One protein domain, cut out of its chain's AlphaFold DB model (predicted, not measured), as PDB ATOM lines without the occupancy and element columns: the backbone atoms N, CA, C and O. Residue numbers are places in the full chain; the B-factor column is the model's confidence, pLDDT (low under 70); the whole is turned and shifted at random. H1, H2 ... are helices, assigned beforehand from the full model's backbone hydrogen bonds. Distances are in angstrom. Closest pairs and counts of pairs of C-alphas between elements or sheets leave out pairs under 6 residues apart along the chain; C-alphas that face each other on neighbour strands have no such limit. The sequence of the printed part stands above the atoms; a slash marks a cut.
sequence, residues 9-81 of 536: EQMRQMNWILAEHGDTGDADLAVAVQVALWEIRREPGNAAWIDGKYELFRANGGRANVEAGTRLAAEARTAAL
ATOM      1  N   GLU A   9     115.964 130.740 115.557       94.44
ATOM      2  CA  GLU A   9     116.067 130.053 116.842       94.44
ATOM      3  C   GLU A   9     115.065 128.895 116.930       94.44
ATOM      4  O   GLU A   9     115.450 127.767 117.235       94.44
ATOM      5  N   GLN A  10     113.805 129.139 116.554       94.62
ATOM      6  CA  GLN A  10     112.791 128.088 116.455       94.62
ATOM      7  C   GLN A  10     113.178 127.031 115.415       94.62
ATOM      8  O   GLN A  10     112.974 125.844 115.652       94.62
ATOM      9  N   MET A  11     113.750 127.434 114.276       94.81
ATOM     10  CA  MET A  11     114.239 126.507 113.251       94.81
ATOM     11  C   MET A  11     115.366 125.619 113.787       94.81
ATOM     12  O   MET A  11     115.284 124.408 113.617       94.81
ATOM     13  N   ARG A  12     116.355 126.174 114.504       95.88
ATOM     14  CA  ARG A  12     117.420 125.402 115.178       95.88
ATOM     15  C   ARG A  12     116.857 124.429 116.215       95.88
ATOM     16  O   ARG A  12     117.251 123.267 116.238       95.88
ATOM     17  N   GLN A  13     115.911 124.878 117.039       96.75
ATOM     18  CA  GLN A  13     115.268 124.052 118.067       96.75
ATOM     19  C   GLN A  13     114.466 122.896 117.448       96.75
ATOM     20  O   GLN A  13     114.616 121.752 117.868       96.75
ATOM     21  N   MET A  14     113.670 123.158 116.405       95.69
ATOM     22  CA  MET A  14     112.974 122.109 115.648       95.69
ATOM     23  C   MET A  14     113.947 121.162 114.935       95.69
ATOM     24  O   MET A  14     113.686 119.963 114.874       95.69
ATOM     25  N   ASN A  15     115.060 121.686 114.414       96.81
ATOM     26  CA  ASN A  15     116.098 120.905 113.751       96.81
ATOM     27  C   ASN A  15     116.742 119.896 114.713       96.81
ATOM     28  O   ASN A  15     116.752 118.704 114.418       96.81
ATOM     29  N   TRP A  16     117.164 120.350 115.899       96.88
ATOM     30  CA  TRP A  16     117.682 119.481 116.961       96.88
ATOM     31  C   TRP A  16     116.694 118.361 117.324       96.88
ATOM     32  O   TRP A  16     117.055 117.186 117.284       96.88
ATOM     33  N   ILE A  17     115.424 118.713 117.580       96.69
ATOM     34  CA  ILE A  17     114.360 117.745 117.909       96.69
ATOM     35  C   ILE A  17     114.231 116.678 116.809       96.69
ATOM     36  O   ILE A  17     114.174 115.485 117.101       96.69
ATOM     37  N   LEU A  18     114.170 117.096 115.543       95.44
ATOM     38  CA  LEU A  18     113.960 116.184 114.417       95.44
ATOM     39  C   LEU A  18     115.199 115.344 114.079       95.44
ATOM     40  O   LEU A  18     115.039 114.211 113.633       95.44
ATOM     41  N   ALA A  19     116.409 115.864 114.280       94.94
ATOM     42  CA  ALA A  19     117.649 115.159 113.965       94.94
ATOM     43  C   ALA A  19     118.044 114.118 115.027       94.94
ATOM     44  O   ALA A  19     118.535 113.053 114.662       94.94
ATOM     45  N   GLU A  20     117.834 114.413 116.314       95.62
ATOM     46  CA  GLU A  20     118.191 113.505 117.419       95.62
ATOM     47  C   GLU A  20     117.047 112.538 117.789       95.62
ATOM     48  O   GLU A  20     117.307 111.451 118.304       95.62
ATOM     49  N   HIS A  21     115.780 112.895 117.518       95.00
ATOM     50  CA  HIS A  21     114.610 112.118 117.969       95.00
ATOM     51  C   HIS A  21     113.533 111.854 116.901       95.00
ATOM     52  O   HIS A  21     112.611 111.080 117.157       95.00
ATOM     53  N   GLY A  22     113.607 112.486 115.723       89.94
ATOM     54  CA  GLY A  22     112.555 112.399 114.701       89.94
ATOM     55  C   GLY A  22     112.482 111.058 113.963       89.94
ATOM     56  O   GLY A  22     111.390 110.644 113.577       89.94
ATOM     57  N   ASP A  23     113.612 110.366 113.794       89.38
ATOM     58  CA  ASP A  23     113.674 109.018 113.211       89.38
ATOM     59  C   ASP A  23     113.575 107.961 114.324       89.38
ATOM     60  O   ASP A  23     114.578 107.497 114.870       89.38
ATOM     61  N   THR A  24     112.343 107.638 114.730       89.88
ATOM     62  CA  THR A  24     112.065 106.710 115.832       89.88
ATOM     63  C   THR A  24     110.983 105.688 115.486       89.88
ATOM     64  O   THR A  24     109.968 106.004 114.866       89.88
ATOM     65  N   GLY A  25     111.189 104.447 115.937       92.38
ATOM     66  CA  GLY A  25     110.172 103.389 115.935       92.38
ATOM     67  C   GLY A  25     109.293 103.364 117.193       92.38
ATOM     68  O   GLY A  25     108.363 102.562 117.264       92.38
ATOM     69  N   ASP A  26     109.584 104.205 118.189       95.44
ATOM     70  CA  ASP A  26     108.799 104.341 119.418       95.44
ATOM     71  C   ASP A  26     107.646 105.337 119.204       95.44
ATOM     72  O   ASP A  26     107.859 106.524 118.934       95.44
ATOM     73  N   ALA A  27     106.414 104.843 119.332       91.50
ATOM     74  CA  ALA A  27     105.200 105.622 119.122       91.50
ATOM     75  C   ALA A  27     104.989 106.722 120.179       91.50
ATOM     76  O   ALA A  27     104.481 107.791 119.836       91.50
ATOM     77  N   ASP A  28     105.385 106.503 121.437       92.62
ATOM     78  CA  ASP A  28     105.236 107.508 122.492       92.62
ATOM     79  C   ASP A  28     106.270 108.630 122.312       92.62
ATOM     80  O   ASP A  28     105.926 109.812 122.428       92.62
ATOM     81  N   LEU A  29     107.502 108.288 121.906       94.06
ATOM     82  CA  LEU A  29     108.511 109.283 121.523       94.06
ATOM     83  C   LEU A  29     108.094 110.070 120.270       94.06
ATOM     84  O   LEU A  29     108.246 111.288 120.249       94.06
ATOM     85  N   ALA A  30     107.506 109.424 119.258       92.19
ATOM     86  CA  ALA A  30     107.000 110.113 118.067       92.19
ATOM     87  C   ALA A  30     105.898 111.141 118.405       92.19
ATOM     88  O   ALA A  30     105.895 112.259 117.878       92.19
ATOM     89  N   VAL A  31     104.986 110.813 119.332       91.69
ATOM     90  CA  VAL A  31     103.986 111.773 119.835       91.69
ATOM     91  C   VAL A  31     104.656 112.896 120.634       91.69
ATOM     92  O   VAL A  31     104.301 114.062 120.447       91.69
ATOM     93  N   ALA A  32     105.644 112.584 121.479       95.06
ATOM     94  CA  ALA A  32     106.402 113.587 122.229       95.06
ATOM     95  C   ALA A  32     107.155 114.563 121.302       95.06
ATOM     96  O   ALA A  32     107.088 115.771 121.518       95.06
ATOM     97  N   VAL A  33     107.782 114.077 120.226       95.12
ATOM     98  CA  VAL A  33     108.407 114.901 119.174       95.12
ATOM     99  C   VAL A  33     107.385 115.838 118.531       95.12
ATOM    100  O   VAL A  33     107.622 117.044 118.449       95.12
ATOM    101  N   GLN A  34     106.208 115.336 118.140       91.81
ATOM    102  CA  GLN A  34     105.174 116.182 117.539       91.81
ATOM    103  C   GLN A  34     104.655 117.258 118.510       91.81
ATOM    104  O   GLN A  34     104.428 118.397 118.091       91.81
ATOM    105  N   VAL A  35     104.504 116.929 119.797       94.50
ATOM    106  CA  VAL A  35     104.172 117.898 120.854       94.50
ATOM    107  C   VAL A  35     105.287 118.931 121.024       94.50
ATOM    108  O   VAL A  35     104.984 120.119 121.134       94.50
ATOM    109  N   ALA A  36     106.554 118.510 121.016       96.31
ATOM    110  CA  ALA A  36     107.698 119.398 121.189       96.31
ATOM    111  C   ALA A  36     107.780 120.441 120.064       96.31
ATOM    112  O   ALA A  36     107.939 121.629 120.330       96.31
ATOM    113  N   LEU A  37     107.558 120.029 118.811       93.81
ATOM    114  CA  LEU A  37     107.482 120.946 117.668       93.81
ATOM    115  C   LEU A  37     106.336 121.965 117.804       93.81
ATOM    116  O   LEU A  37     106.502 123.124 117.420       93.81
ATOM    117  N   TRP A  38     105.189 121.570 118.373       93.19
ATOM    118  CA  TRP A  38     104.108 122.514 118.681       93.19
ATOM    119  C   TRP A  38     104.496 123.493 119.793       93.19
ATOM    120  O   TRP A  38     104.205 124.673 119.649       93.19
ATOM    121  N   GLU A  39     105.203 123.057 120.841       95.25
ATOM    122  CA  GLU A  39     105.701 123.948 121.905       95.25
ATOM    123  C   GLU A  39     106.774 124.937 121.416       95.25
ATOM    124  O   GLU A  39     106.789 126.086 121.860       95.25
ATOM    125  N   ILE A  40     107.647 124.548 120.481       95.06
ATOM    126  CA  ILE A  40     108.603 125.480 119.850       95.06
ATOM    127  C   ILE A  40     107.881 126.504 118.956       95.06
ATOM    128  O   ILE A  40     108.265 127.674 118.905       95.06
ATOM    129  N   ARG A  41     106.804 126.093 118.275       92.81
ATOM    130  CA  ARG A  41     105.995 126.943 117.379       92.81
ATOM    131  C   ARG A  41     104.730 127.505 118.039       92.81
ATOM    132  O   ARG A  41     103.803 127.918 117.337       92.81
ATOM    133  N   ARG A  42     104.682 127.539 119.373       92.06
ATOM    134  CA  ARG A  42     103.565 128.102 120.131       92.06
ATOM    135  C   ARG A  42     103.654 129.624 120.143       92.06
ATOM    136  O   ARG A  42     104.584 130.213 120.681       92.06
ATOM    137  N   GLU A  43     102.655 130.255 119.547       90.56
ATOM    138  CA  GLU A  43     102.529 131.699 119.365       90.56
ATOM    139  C   GLU A  43     101.145 132.156 119.865       90.56
ATOM    140  O   GLU A  43     100.195 131.366 119.854       90.56
ATOM    141  N   PRO A  44     100.947 133.439 120.227       90.31
ATOM    142  CA  PRO A  44      99.632 133.939 120.649       90.31
ATOM    143  C   PRO A  44      98.493 133.639 119.653       90.31
ATOM    144  O   PRO A  44      97.356 133.423 120.062       90.31
ATOM    145  N   GLY A  45      98.799 133.571 118.350       88.00
ATOM    146  CA  GLY A  45      97.837 133.273 117.281       88.00
ATOM    147  C   GLY A  45      97.434 131.798 117.117       88.00
ATOM    148  O   GLY A  45      96.499 131.522 116.359       88.00
ATOM    149  N   ASN A  46      98.107 130.852 117.790       89.62
ATOM    150  CA  ASN A  46      97.779 129.416 117.749       89.62
ATOM    151  C   ASN A  46      97.679 128.735 119.131       89.62
ATOM    152  O   ASN A  46      97.158 127.621 119.200       89.62
ATOM    153  N   ALA A  47      98.099 129.393 120.221       90.19
ATOM    154  CA  ALA A  47      98.175 128.806 121.561       90.19
ATOM    155  C   ALA A  47      96.877 128.106 121.996       90.19
ATOM    156  O   ALA A  47      96.916 126.927 122.323       90.19
ATOM    157  N   ALA A  48      95.717 128.763 121.880       91.38
ATOM    158  CA  ALA A  48      94.429 128.178 122.272       91.38
ATOM    159  C   ALA A  48      94.051 126.897 121.491       91.38
ATOM    160  O   ALA A  48      93.336 126.041 122.009       91.38
ATOM    161  N   TRP A  49      94.534 126.736 120.253       91.19
ATOM    162  CA  TRP A  49      94.351 125.493 119.493       91.19
ATOM    163  C   TRP A  49      95.283 124.388 119.992       91.19
ATOM    164  O   TRP A  49      94.842 123.249 120.140       91.19
ATOM    165  N   ILE A  50      96.539 124.727 120.296       92.50
ATOM    166  CA  ILE A  50      97.522 123.809 120.888       92.50
ATOM    167  C   ILE A  50      97.035 123.329 122.267       92.50
ATOM    168  O   ILE A  50      97.006 122.126 122.523       92.50
ATOM    169  N   ASP A  51      96.553 124.239 123.115       90.94
ATOM    170  CA  ASP A  51      96.003 123.919 124.437       90.94
ATOM    171  C   ASP A  51      94.806 122.959 124.338       90.94
ATOM    172  O   ASP A  51      94.797 121.918 125.000       90.94
ATOM    173  N   GLY A  52      93.861 123.215 123.424       92.62
ATOM    174  CA  GLY A  52      92.749 122.296 123.152       92.62
ATOM    175  C   GLY A  52      93.196 120.919 122.635       92.62
ATOM    176  O   GLY A  52      92.568 119.904 122.944       92.62
ATOM    177  N   LYS A  53      94.311 120.829 121.891       89.94
ATOM    178  CA  LYS A  53      94.916 119.535 121.523       89.94
ATOM    179  C   LYS A  53      95.520 118.816 122.729       89.94
ATOM    180  O   LYS A  53      95.374 117.599 122.825       89.94
ATOM    181  N   TYR A  54      96.142 119.530 123.664       91.94
ATOM    182  CA  TYR A  54      96.669 118.929 124.889       91.94
ATOM    183  C   TYR A  54      95.577 118.475 125.853       91.94
ATOM    184  O   TYR A  54      95.725 117.421 126.466       91.94
ATOM    185  N   GLU A  55      94.473 119.211 125.977       91.88
ATOM    186  CA  GLU A  55      93.300 118.759 126.732       91.88
ATOM    187  C   GLU A  55      92.738 117.455 126.155       91.88
ATOM    188  O   GLU A  55      92.554 116.488 126.897       91.88
ATOM    189  N   LEU A  56      92.576 117.378 124.828       90.06
ATOM    190  CA  LEU A  56      92.153 116.155 124.143       90.06
ATOM    191  C   LEU A  56      93.138 114.994 124.353       90.06
ATOM    192  O   LEU A  56      92.698 113.890 124.670       90.06
ATOM    193  N   PHE A  57      94.453 115.214 124.233       89.00
ATOM    194  CA  PHE A  57      95.439 114.162 124.506       89.00
ATOM    195  C   PHE A  57      95.392 113.692 125.966       89.00
ATOM    196  O   PHE A  57      95.341 112.488 126.211       89.00
ATOM    197  N   ARG A  58      95.347 114.612 126.938       89.69
ATOM    198  CA  ARG A  58      95.273 114.280 128.374       89.69
ATOM    199  C   ARG A  58      94.003 113.500 128.718       89.69
ATOM    200  O   ARG A  58      94.090 112.518 129.451       89.69
ATOM    201  N   ALA A  59      92.855 113.891 128.161       92.06
ATOM    202  CA  ALA A  59      91.576 113.206 128.360       92.06
ATOM    203  C   ALA A  59      91.555 111.773 127.791       92.06
ATOM    204  O   ALA A  59      90.801 110.935 128.278       92.06
ATOM    205  N   ASN A  60      92.404 111.477 126.800       91.69
ATOM    206  CA  ASN A  60      92.521 110.166 126.153       91.69
ATOM    207  C   ASN A  60      93.812 109.418 126.555       91.69
ATOM    208  O   ASN A  60      94.340 108.622 125.786       91.69
ATOM    209  N   GLY A  61      94.343 109.678 127.756       88.69
ATOM    210  CA  GLY A  61      95.479 108.944 128.337       88.69
ATOM    211  C   GLY A  61      96.876 109.443 127.941       88.69
ATOM    212  O   GLY A  61      97.842 109.152 128.641       88.69
ATOM    213  N   GLY A  62      97.001 110.285 126.913       90.69
ATOM    214  CA  GLY A  62      98.268 110.823 126.398       90.69
ATOM    215  C   GLY A  62      98.955 111.881 127.275       90.69
ATOM    216  O   GLY A  62      99.760 112.661 126.767       90.69
ATOM    217  N   ARG A  63      98.652 111.957 128.581       92.56
ATOM    218  CA  ARG A  63      99.234 112.963 129.492       92.56
ATOM    219  C   ARG A  63     100.764 112.872 129.545       92.56
ATOM    220  O   ARG A  63     101.422 113.903 129.445       92.56
ATOM    221  N   ALA A  64     101.307 111.657 129.651       93.75
ATOM    222  CA  ALA A  64     102.751 111.429 129.704       93.75
ATOM    223  C   ALA A  64     103.464 111.926 128.434       93.75
ATOM    224  O   ALA A  64     104.539 112.514 128.534       93.75
ATOM    225  N   ASN A  65     102.835 111.781 127.264       93.50
ATOM    226  CA  ASN A  65     103.406 112.196 125.979       93.50
ATOM    227  C   ASN A  65     103.384 113.722 125.811       93.50
ATOM    228  O   ASN A  65     104.332 114.293 125.275       93.50
ATOM    229  N   VAL A  66     102.353 114.400 126.335       94.00
ATOM    230  CA  VAL A  66     102.344 115.872 126.409       94.00
ATOM    231  C   VAL A  66     103.464 116.370 127.327       94.00
ATOM    232  O   VAL A  66     104.230 117.243 126.938       94.00
ATOM    233  N   GLU A  67     103.613 115.782 128.517       95.44
ATOM    234  CA  GLU A  67     104.685 116.138 129.458       95.44
ATOM    235  C   GLU A  67     106.087 115.839 128.893       95.44
ATOM    236  O   GLU A  67     107.007 116.635 129.086       95.44
ATOM    237  N   ALA A  68     106.258 114.725 128.175       95.75
ATOM    238  CA  ALA A  68     107.504 114.369 127.500       95.75
ATOM    239  C   ALA A  68     107.857 115.356 126.381       95.75
ATOM    240  O   ALA A  68     108.983 115.844 126.346       95.75
ATOM    241  N   GLY A  69     106.900 115.722 125.525       96.44
ATOM    242  CA  GLY A  69     107.129 116.712 124.473       96.44
ATOM    243  C   GLY A  69     107.423 118.115 125.011       96.44
ATOM    244  O   GLY A  69     108.279 118.811 124.474       96.44
ATOM    245  N   THR A  70     106.788 118.525 126.117       95.69
ATOM    246  CA  THR A  70     107.122 119.795 126.785       95.69
ATOM    247  C   THR A  70     108.545 119.788 127.355       95.69
ATOM    248  O   THR A  70     109.243 120.794 127.226       95.69
ATOM    249  N   ARG A  71     109.013 118.669 127.938       97.12
ATOM    250  CA  ARG A  71     110.421 118.527 128.363       97.12
ATOM    251  C   ARG A  71     111.373 118.583 127.172       97.12
ATOM    252  O   ARG A  71     112.298 119.384 127.192       97.12
ATOM    253  N   LEU A  72     111.082 117.839 126.107       97.56
ATOM    254  CA  LEU A  72     111.910 117.799 124.902       97.56
ATOM    255  C   LEU A  72     112.033 119.178 124.224       97.56
ATOM    256  O   LEU A  72     113.109 119.555 123.769       97.56
ATOM    257  N   ALA A  73     110.965 119.983 124.221       96.75
ATOM    258  CA  ALA A  73     111.020 121.375 123.767       96.75
ATOM    259  C   ALA A  73     111.853 122.284 124.692       96.75
ATOM    260  O   ALA A  73     112.481 123.230 124.219       96.75
ATOM    261  N   ALA A  74     111.874 122.026 126.003       96.44
ATOM    262  CA  ALA A  74     112.733 122.752 126.936       96.44
ATOM    263  C   ALA A  74     114.215 122.361 126.780       96.44
ATOM    264  O   ALA A  74     115.073 123.240 126.803       96.44
ATOM    265  N   GLU A  75     114.506 121.079 126.552       96.94
ATOM    266  CA  GLU A  75     115.843 120.559 126.238       96.94
ATOM    267  C   GLU A  75     116.366 121.138 124.913       96.94
ATOM    268  O   GLU A  75     117.483 121.648 124.854       96.94
ATOM    269  N   ALA A  76     115.533 121.187 123.870       96.31
ATOM    270  CA  ALA A  76     115.895 121.780 122.583       96.31
ATOM    271  C   ALA A  76     116.346 123.246 122.698       96.31
ATOM    272  O   ALA A  76     117.277 123.659 122.008       96.31
ATOM    273  N   ARG A  77     115.728 124.035 123.592       94.00
ATOM    274  CA  ARG A  77     116.096 125.444 123.833       94.00
ATOM    275  C   ARG A  77     117.509 125.616 124.400       94.00
ATOM    276  O   ARG A  77     118.075 126.690 124.234       94.00
ATOM    277  N   THR A  78     118.082 124.592 125.037       91.75
ATOM    278  CA  THR A  78     119.461 124.621 125.559       91.75
ATOM    279  C   THR A  78     120.447 123.830 124.696       91.75
ATOM    280  O   THR A  78     121.620 124.190 124.639       91.75
ATOM    281  N   ALA A  79     119.992 122.786 123.998       93.00
ATOM    282  CA  ALA A  79     120.844 121.901 123.201       93.00
ATOM    283  C   ALA A  79     121.040 122.352 121.736       93.00
ATOM    284  O   ALA A  79     122.059 122.022 121.121       93.00
ATOM    285  N   ALA A  80     120.110 123.131 121.173       93.31
ATOM    286  CA  ALA A  80     120.177 123.643 119.801       93.31
ATOM    287  C   ALA A  80     121.083 124.887 119.674       93.31
ATOM    288  O   ALA A  80     120.636 125.971 119.287       93.31
ATOM    289  N   LEU A  81     122.363 124.727 120.026       91.25
ATOM    290  CA  LEU A  81     123.366 125.796 120.029       91.25
ATOM    291  C   LEU A  81     123.438 126.537 118.682       91.25
ATOM    292  O   LEU A  81     123.599 125.924 117.625       91.25
TER     293      LEU A  81
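AT A GLANCE: This is residues 9 to 81 of the 536 residues of an uncharacterized protein of Leucobacter aridicollis (UniProt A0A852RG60). Three helices, H1, H2 and H3, stand side by side in a row, each running the opposite way to the one before, and the longest helix, H4, crosses one face of that row from the end of H3 past H2 to H1. The row is well closed between H1 and H2 but looser between H2 and H3. The printed part has 73 residues, with four named helices in the order H1, H2, H3, H4 and no named strand; the class is all helix. It is compact, with a radius of gyration of the C-alphas of 11.8 A, and flat, spanning 34 by 32 by 15 A.

IN THESE COORDINATES: H4, residues 63 to 79, is 24.2 A long and runs from C-alpha 63 at (99.234, 112.963, 129.492) to C-alpha 79 at (120.844, 121.901, 123.201). H2, residues 27 to 40, is 20.2 A long. H1, residues 9 to 21, is 18.0 A long and begins with C-alpha 9 at (116.067, 130.053, 116.842). H3, residues 47 to 59, is 18.3 A long.

HOW THE PARTS SIT: H4 is the hub, touching three helices. It touches H2 at a steep tilt of 56 degrees, with the closest C-alphas, Ala 32 and Gly 69, 3.9 A apart. Residues 72 to 79 of H4 touch residues 13 to 17 of H1, closest at the C-alphas of Gln 13 and Ala 76, 5.1 A, at a steep tilt of 63 degrees. Residues 63 to 66 touch residues 54 to 58 of H3, closest at the C-alphas of Phe 57 and Arg 63, 6.4 A. H1 and H2 form a helical hairpin at a shallow tilt of 7 degrees, opposite ways, with the C-alphas of Met 14 and Leu 37 closest at 6.0 A. H2 and H3 are close but not clearly touching; their closest C-alphas, Trp 38 and Ile 50, are 7.1 A apart. H1 and H3 are apart. The helix packing is mostly crossed, with one of four touching pairs at a shallow tilt. Every O i to N i+4 pair is within hydrogen-bond range in H1, H2 and H3, and 12 of 13 in H4.

THE WHOLE: The C-alphas farthest apart, Ala 59 and Leu 81, are 35.2 A apart. The printed part has no cut and no long link. Mean pLDDT of the printed part is 93.3, and no printed residue is under 70.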